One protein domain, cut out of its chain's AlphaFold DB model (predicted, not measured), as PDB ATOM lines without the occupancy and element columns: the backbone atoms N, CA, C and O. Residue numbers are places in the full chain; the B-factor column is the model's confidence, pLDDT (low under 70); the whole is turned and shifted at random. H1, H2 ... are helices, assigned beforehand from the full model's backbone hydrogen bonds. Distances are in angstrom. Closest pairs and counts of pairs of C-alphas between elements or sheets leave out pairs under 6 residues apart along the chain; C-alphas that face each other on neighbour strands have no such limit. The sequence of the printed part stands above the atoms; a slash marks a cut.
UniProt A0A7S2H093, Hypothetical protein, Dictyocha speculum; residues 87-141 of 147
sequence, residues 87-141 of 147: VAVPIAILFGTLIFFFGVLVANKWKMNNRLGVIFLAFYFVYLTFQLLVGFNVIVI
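This is residues 87 to 141 of the 147 residues of the protein "Hypothetical protein" of Dictyocha speculum (UniProt A0A7S2H093). The longest helix, H2, and a second long helix, H1, form an open, slightly splayed U: H1 folds back beside H2 through a short link, with an empty gap between them. The printed part has 55 residues, with two named helices in the order H1, H2 and no named strand; the class is all helix. The whole is loose, with a radius of gyration of the C-alphas of 13.9 A, and flat, spanning 40 by 25 by 11 A.

H2, residues 114 to 135, and H1, residues 88 to 107, are apart, with no C-alpha of one within 8 A of the other. Residues 121 to 129 of H2 stand free, as do residues 87 to 100, of which 88 to 100 belong to H1. In both helices every O i to N i+4 pair is within hydrogen-bond range.

H2 runs 31.2 A, from C-alpha 114 at (-39.579, 8.094, -41.001) to C-alpha 135 at (-16.302, 27.868, -47.538). H1 runs 28.0 A, beginning with C-alpha 88 at (-6.281, 13.525, -40.005).

The two C-alphas farthest apart, those of Lys 109 and Asn 137, are 40.7 A apart. The printed part has no cut. Residue 135 and residues 137 to 141 have pLDDT under 70.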
ATOM      1  N   VAL A  87      -4.574  15.166 -43.468       74.94
ATOM      2  CA  VAL A  87      -5.568  14.104 -43.733       74.94
ATOM      3  C   VAL A  87      -6.265  13.615 -42.459       74.94
ATOM      4  O   VAL A  87      -7.327  12.999 -42.532       74.94
ATOM      5  N   ALA A  88      -5.702  13.908 -41.283       78.50
ATOM      6  CA  ALA A  88      -6.281  13.525 -40.005       78.50
ATOM      7  C   ALA A  88      -7.649  14.180 -39.760       78.50
ATOM      8  O   ALA A  88      -8.517  13.531 -39.180       78.50
ATOM      9  N   VAL A  89      -7.868  15.420 -40.217       80.44
ATOM     10  CA  VAL A  89      -9.137  16.137 -39.993       80.44
ATOM     11  C   VAL A  89     -10.294  15.486 -40.772       80.44
ATOM     12  O   VAL A  89     -11.266  15.080 -40.127       80.44
ATOM     13  N   PRO A  90     -10.204  15.260 -42.101       79.25
ATOM     14  CA  PRO A  90     -11.232  14.524 -42.842       79.25
ATOM     15  C   PRO A  90     -11.479  13.113 -42.300       79.25
ATOM     16  O   PRO A  90     -12.627  12.683 -42.192       79.25
ATOM     17  N   ILE A  91     -10.414  12.400 -41.914       84.62
ATOM     18  CA  ILE A  91     -10.519  11.060 -41.325       84.62
ATOM     19  C   ILE A  91     -11.298  11.117 -40.003       84.62
ATOM     20  O   ILE A  91     -12.218  10.323 -39.801       84.62
ATOM     21  N   ALA A  92     -10.987  12.069 -39.120       86.00
ATOM     22  CA  ALA A  92     -11.682  12.235 -37.847       86.00
ATOM     23  C   ALA A  92     -13.172  12.564 -38.036       86.00
ATOM     24  O   ALA A  92     -14.016  11.979 -37.356       86.00
ATOM     25  N   ILE A  93     -13.508  13.443 -38.988       84.75
ATOM     26  CA  ILE A  93     -14.902  13.777 -39.326       84.75
ATOM     27  C   ILE A  93     -15.637  12.537 -39.860       84.75
ATOM     28  O   ILE A  93     -16.760  12.247 -39.435       84.75
ATOM     29  N   LEU A  94     -15.002  11.755 -40.735       86.50
ATOM     30  CA  LEU A  94     -15.583  10.526 -41.275       86.50
ATOM     31  C   LEU A  94     -15.855   9.489 -40.175       86.50
ATOM     32  O   LEU A  94     -16.959   8.952 -40.084       86.50
ATOM     33  N   PHE A  95     -14.890   9.238 -39.289       89.00
ATOM     34  CA  PHE A  95     -15.104   8.326 -38.163       89.00
ATOM     35  C   PHE A  95     -16.175   8.844 -37.195       89.00
ATOM     36  O   PHE A  95     -17.022   8.068 -36.749       89.00
ATOM     37  N   GLY A  96     -16.184  10.147 -36.904       90.56
ATOM     38  CA  GLY A  96     -17.189  10.774 -36.044       90.56
ATOM     39  C   GLY A  96     -18.612  10.611 -36.588       90.56
ATOM     40  O   GLY A  96     -19.514  10.206 -35.853       90.56
ATOM     41  N   THR A  97     -18.808  10.852 -37.886       87.12
ATOM     42  CA  THR A  97     -20.115  10.685 -38.547       87.12
ATOM     43  C   THR A  97     -20.571   9.225 -38.581       87.12
ATOM     44  O   THR A  97     -21.747   8.961 -38.326       87.12
ATOM     45  N   LEU A  98     -19.661   8.266 -38.795       89.19
ATOM     46  CA  LEU A  98     -19.979   6.834 -38.720       89.19
ATOM     47  C   LEU A  98     -20.403   6.408 -37.311       89.19
ATOM     48  O   LEU A  98     -21.426   5.737 -37.159       89.19
ATOM     49  N   ILE A  99     -19.657   6.812 -36.280       91.19
ATOM     50  CA  ILE A  99     -19.988   6.492 -34.883       91.19
ATOM     51  C   ILE A  99     -21.354   7.073 -34.518       91.19
ATOM     52  O   ILE A  99     -22.181   6.376 -33.931       91.19
ATOM     53  N   PHE A 100     -21.614   8.325 -34.895       89.75
ATOM     54  CA  PHE A 100     -22.904   8.965 -34.669       89.75
ATOM     55  C   PHE A 100     -24.044   8.216 -35.375       89.75
ATOM     56  O   PHE A 100     -25.052   7.889 -34.745       89.75
ATOM     57  N   PHE A 101     -23.869   7.878 -36.655       87.31
ATOM     58  CA  PHE A 101     -24.862   7.149 -37.441       87.31
ATOM     59  C   PHE A 101     -25.193   5.775 -36.838       87.31
ATOM     60  O   PHE A 101     -26.360   5.483 -36.560       87.31
ATOM     61  N   PHE A 102     -24.178   4.951 -36.558       87.50
ATOM     62  CA  PHE A 102     -24.382   3.637 -35.940       87.50
ATOM     63  C   PHE A 102     -24.918   3.743 -34.508       87.50
ATOM     64  O   PHE A 102     -25.770   2.943 -34.117       87.50
ATOM     65  N   GLY A 103     -24.493   4.747 -33.738       89.06
ATOM     66  CA  GLY A 103     -25.008   5.009 -32.394       89.06
ATOM     67  C   GLY A 103     -26.517   5.260 -32.392       89.06
ATOM     68  O   GLY A 103     -27.248   4.661 -31.599       89.06
ATOM     69  N   VAL A 104     -27.009   6.070 -33.334       87.00
ATOM     70  CA  VAL A 104     -28.449   6.319 -33.505       87.00
ATOM     71  C   VAL A 104     -29.187   5.053 -33.953       87.00
ATOM     72  O   VAL A 104     -30.283   4.784 -33.453       87.00
ATOM     73  N   LEU A 105     -28.608   4.244 -34.844       85.75
ATOM     74  CA  LEU A 105     -29.213   2.975 -35.272       85.75
ATOM     75  C   LEU A 105     -29.366   1.980 -34.116       85.75
ATOM     76  O   LEU A 105     -30.444   1.404 -33.934       85.75
ATOM     77  N   VAL A 106     -28.319   1.807 -33.305       87.31
ATOM     78  CA  VAL A 106     -28.333   0.906 -32.143       87.31
ATOM     79  C   VAL A 106     -29.335   1.391 -31.096       87.31
ATOM     80  O   VAL A 106     -30.145   0.594 -30.615       87.31
ATOM     81  N   ALA A 107     -29.357   2.695 -30.799       88.06
ATOM     82  CA  ALA A 107     -30.323   3.288 -29.871       88.06
ATOM     83  C   ALA A 107     -31.781   3.061 -30.311       88.06
ATOM     84  O   ALA A 107     -32.667   2.870 -29.477       88.06
ATOM     85  N   ASN A 108     -32.030   3.004 -31.623       86.06
ATOM     86  CA  ASN A 108     -33.348   2.741 -32.202       86.06
ATOM     87  C   ASN A 108     -33.608   1.255 -32.510       86.06
ATOM     88  O   ASN A 108     -34.525   0.932 -33.269       86.06
ATOM     89  N   LYS A 109     -32.837   0.332 -31.909       85.06
ATOM     90  CA  LYS A 109     -32.975  -1.127 -32.086       85.06
ATOM     91  C   LYS A 109     -32.970  -1.556 -33.559       85.06
ATOM     92  O   LYS A 109     -33.763  -2.414 -33.943       85.06
ATOM     93  N   TRP A 110     -32.113  -0.939 -34.373       80.44
ATOM     94  CA  TRP A 110     -31.989  -1.219 -35.810       80.44
ATOM     95  C   TRP A 110     -33.270  -0.963 -36.618       80.44
ATOM     96  O   TRP A 110     -33.429  -1.480 -37.718       80.44
ATOM     97  N   LYS A 111     -34.198  -0.147 -36.098       79.56
ATOM     98  CA  LYS A 111     -35.407   0.252 -36.825       79.56
ATOM     99  C   LYS A 111     -35.272   1.673 -37.341       79.56
ATOM    100  O   LYS A 111     -35.248   2.631 -36.569       79.56
ATOM    101  N   MET A 112     -35.251   1.814 -38.662       74.25
ATOM    102  CA  MET A 112     -35.279   3.117 -39.311       74.25
ATOM    103  C   MET A 112     -36.729   3.583 -39.458       74.25
ATOM    104  O   MET A 112     -37.511   3.018 -40.215       74.25
ATOM    105  N   ASN A 113     -37.101   4.600 -38.683       83.56
ATOM    106  CA  ASN A 113     -38.433   5.196 -38.722       83.56
ATOM    107  C   ASN A 113     -38.403   6.504 -39.527       83.56
ATOM    108  O   ASN A 113     -37.393   7.211 -39.513       83.56
ATOM    109  N   ASN A 114     -39.518   6.891 -40.153       82.44
ATOM    110  CA  ASN A 114     -39.579   8.094 -41.001       82.44
ATOM    111  C   ASN A 114     -39.160   9.376 -40.254       82.44
ATOM    112  O   ASN A 114     -38.564  10.272 -40.841       82.44
ATOM    113  N   ARG A 115     -39.401   9.442 -38.935       85.38
ATOM    114  CA  ARG A 115     -38.955  10.559 -38.084       85.38
ATOM    115  C   ARG A 115     -37.431  10.675 -38.007       85.38
ATOM    116  O   ARG A 115     -36.918  11.784 -38.078       85.38
ATOM    117  N   LEU A 116     -36.715   9.554 -37.889       84.69
ATOM    118  CA  LEU A 116     -35.247   9.547 -37.860       84.69
ATOM    119  C   LEU A 116     -34.679   9.999 -39.203       84.69
ATOM    120  O   LEU A 116     -33.752  10.800 -39.225       84.69
ATOM    121  N   GLY A 117     -35.286   9.558 -40.311       85.44
ATOM    122  CA  GLY A 117     -34.914  10.018 -41.650       85.44
ATOM    123  C   GLY A 117     -35.042  11.537 -41.802       85.44
ATOM    124  O   GLY A 117     -34.110  12.183 -42.271       85.44
ATOM    125  N   VAL A 118     -36.150  12.127 -41.334       88.75
ATOM    126  CA  VAL A 118     -36.347  13.590 -41.355       88.75
ATOM    127  C   VAL A 118     -35.325  14.314 -40.474       88.75
ATOM    128  O   VAL A 118     -34.797  15.345 -40.881       88.75
ATOM    129  N   ILE A 119     -35.004  13.772 -39.295       89.38
ATOM    130  CA  ILE A 119     -33.988  14.348 -38.400       89.38
ATOM    131  C   ILE A 119     -32.605  14.334 -39.065       89.38
ATOM    132  O   ILE A 119     -31.922  15.356 -39.062       89.38
ATOM    133  N   PHE A 120     -32.201  13.216 -39.675       87.94
ATOM    134  CA  PHE A 120     -30.930  13.136 -40.401       87.94
ATOM    135  C   PHE A 120     -30.878  14.096 -41.591       87.94
ATOM    136  O   PHE A 120     -29.860  14.754 -41.795       87.94
ATOM    137  N   LEU A 121     -31.980  14.232 -42.332       88.62
ATOM    138  CA  LEU A 121     -32.085  15.192 -43.427       88.62
ATOM    139  C   LEU A 121     -31.913  16.638 -42.927       88.62
ATOM    140  O   LEU A 121     -31.200  17.426 -43.542       88.62
ATOM    141  N   ALA A 122     -32.525  16.982 -41.789       90.69
ATOM    142  CA  ALA A 122     -32.385  18.302 -41.179       90.69
ATOM    143  C   ALA A 122     -30.940  18.577 -40.733       90.69
ATOM    144  O   ALA A 122     -30.395  19.630 -41.062       90.69
ATOM    145  N   PHE A 123     -30.291  17.624 -40.055       88.50
ATOM    146  CA  PHE A 123     -28.873  17.738 -39.692       88.50
ATOM    147  C   PHE A 123     -27.974  17.907 -40.918       88.50
ATOM    148  O   PHE A 123     -27.055  18.721 -40.886       88.50
ATOM    149  N   TYR A 124     -28.262  17.190 -42.006       86.69
ATOM    150  CA  TYR A 124     -27.523  17.319 -43.257       86.69
ATOM    151  C   TYR A 124     -27.639  18.727 -43.856       86.69
ATOM    152  O   TYR A 124     -26.623  19.315 -44.212       86.69
ATOM    153  N   PHE A 125     -28.838  19.318 -43.905       88.31
ATOM    154  CA  PHE A 125     -29.003  20.694 -44.388       88.31
ATOM    155  C   PHE A 125     -28.324  21.732 -43.490       88.31
ATOM    156  O   PHE A 125     -27.731  22.683 -44.002       88.31
ATOM    157  N   VAL A 126     -28.374  21.553 -42.166       89.69
ATOM    158  CA  VAL A 126     -27.651  22.418 -41.218       89.69
ATOM    159  C   VAL A 126     -26.146  22.324 -41.459       89.69
ATOM    160  O   VAL A 126     -25.485  23.354 -41.580       89.69
ATOM    161  N   TYR A 127     -25.618  21.107 -41.600       84.44
ATOM    162  CA  TYR A 127     -24.208  20.866 -41.897       84.44
ATOM    163  C   TYR A 127     -23.790  21.469 -43.244       84.44
ATOM    164  O   TYR A 127     -22.791  22.177 -43.303       84.44
ATOM    165  N   LEU A 128     -24.574  21.268 -44.308       82.75
ATOM    166  CA  LEU A 128     -24.310  21.876 -45.616       82.75
ATOM    167  C   LEU A 128     -24.292  23.403 -45.545       82.75
ATOM    168  O   LEU A 128     -23.400  24.032 -46.104       82.75
ATOM    169  N   THR A 129     -25.264  23.999 -44.851       84.81
ATOM    170  CA  THR A 129     -25.342  25.457 -44.698       84.81
ATOM    171  C   THR A 129     -24.124  25.977 -43.943       84.81
ATOM    172  O   THR A 129     -23.498  26.936 -44.380       84.81
ATOM    173  N   PHE A 130     -23.744  25.312 -42.850       83.06
ATOM    174  CA  PHE A 130     -22.543  25.642 -42.092       83.06
ATOM    175  C   PHE A 130     -21.275  25.533 -42.951       83.06
ATOM    176  O   PHE A 130     -20.494  26.479 -43.004       83.06
ATOM    177  N   GLN A 131     -21.112  24.434 -43.692       76.88
ATOM    178  CA  GLN A 131     -19.945  24.211 -44.545       76.88
ATOM    179  C   GLN A 131     -19.856  25.227 -45.690       76.88
ATOM    180  O   GLN A 131     -18.765  25.680 -46.023       76.88
ATOM    181  N   LEU A 132     -20.990  25.618 -46.276       77.19
ATOM    182  CA  LEU A 132     -21.033  26.666 -47.297       77.19
ATOM    183  C   LEU A 132     -20.659  28.032 -46.709       77.19
ATOM    184  O   LEU A 132     -19.879  28.756 -47.318       77.19
ATOM    185  N   LEU A 133     -21.161  28.378 -45.520       80.38
ATOM    186  CA  LEU A 133     -20.824  29.642 -44.854       80.38
ATOM    187  C   LEU A 133     -19.331  29.742 -44.511       80.38
ATOM    188  O   LEU A 133     -18.746  30.815 -44.664       80.38
ATOM    189  N   VAL A 134     -18.720  28.634 -44.084       73.69
ATOM    190  CA  VAL A 134     -17.268  28.542 -43.867       73.69
ATOM    191  C   VAL A 134     -16.520  28.633 -45.200       73.69
ATOM    192  O   VAL A 134     -15.605  29.436 -45.335       73.69
ATOM    193  N   GLY A 135     -16.950  27.886 -46.222       67.44
ATOM    194  CA  GLY A 135     -16.302  27.868 -47.538       67.44
ATOM    195  C   GLY A 135     -16.331  29.209 -48.283       67.44
ATOM    196  O   GLY A 135     -15.408  29.506 -49.034       67.44
ATOM    197  N   PHE A 136     -17.351  30.043 -48.057       71.31
ATOM    198  CA  PHE A 136     -17.429  31.409 -48.593       71.31
ATOM    199  C   PHE A 136     -16.788  32.470 -47.678       71.31
ATOM    200  O   PHE A 136     -16.985  33.662 -47.910       71.31
ATOM    201  N   ASN A 137     -16.036  32.070 -46.642       65.25
ATOM    202  CA  ASN A 137     -15.386  32.969 -45.676       65.25
ATOM    203  C   ASN A 137     -16.347  33.942 -44.957       65.25
ATOM    204  O   ASN A 137     -15.932  34.978 -44.438       65.25
ATOM    205  N   VAL A 138     -17.643  33.613 -44.883       64.88
ATOM    206  CA  VAL A 138     -18.632  34.392 -44.114       64.88
ATOM    207  C   VAL A 138     -18.472  34.115 -42.617       64.88
ATOM    208  O   VAL A 138     -18.688  34.998 -41.787       64.88
ATOM    209  N   ILE A 139     -18.067  32.891 -42.270       55.31
ATOM    210  CA  ILE A 139     -17.705  32.475 -40.915       55.31
ATOM    211  C   ILE A 139     -16.251  32.004 -40.950       55.31
ATOM    212  O   ILE A 139     -15.962  30.916 -41.441       55.31
ATOM    213  N   VAL A 140     -15.342  32.819 -40.415       54.84
ATOM    214  CA  VAL A 140     -13.937  32.437 -40.237       54.84
ATOM    215  C   VAL A 140     -13.831  31.612 -38.960       54.84
ATOM    216  O   VAL A 140     -13.877  32.142 -37.849       54.84
ATOM    217  N   ILE A 141     -13.707  30.296 -39.110       52.53
ATOM    218  CA  ILE A 141     -13.267  29.435 -38.014       52.53
ATOM    219  C   ILE A 141     -11.747  29.545 -38.010       52.53
ATOM    220  O   ILE A 141     -11.089  28.993 -38.884       52.53
TER     221      ILE A 141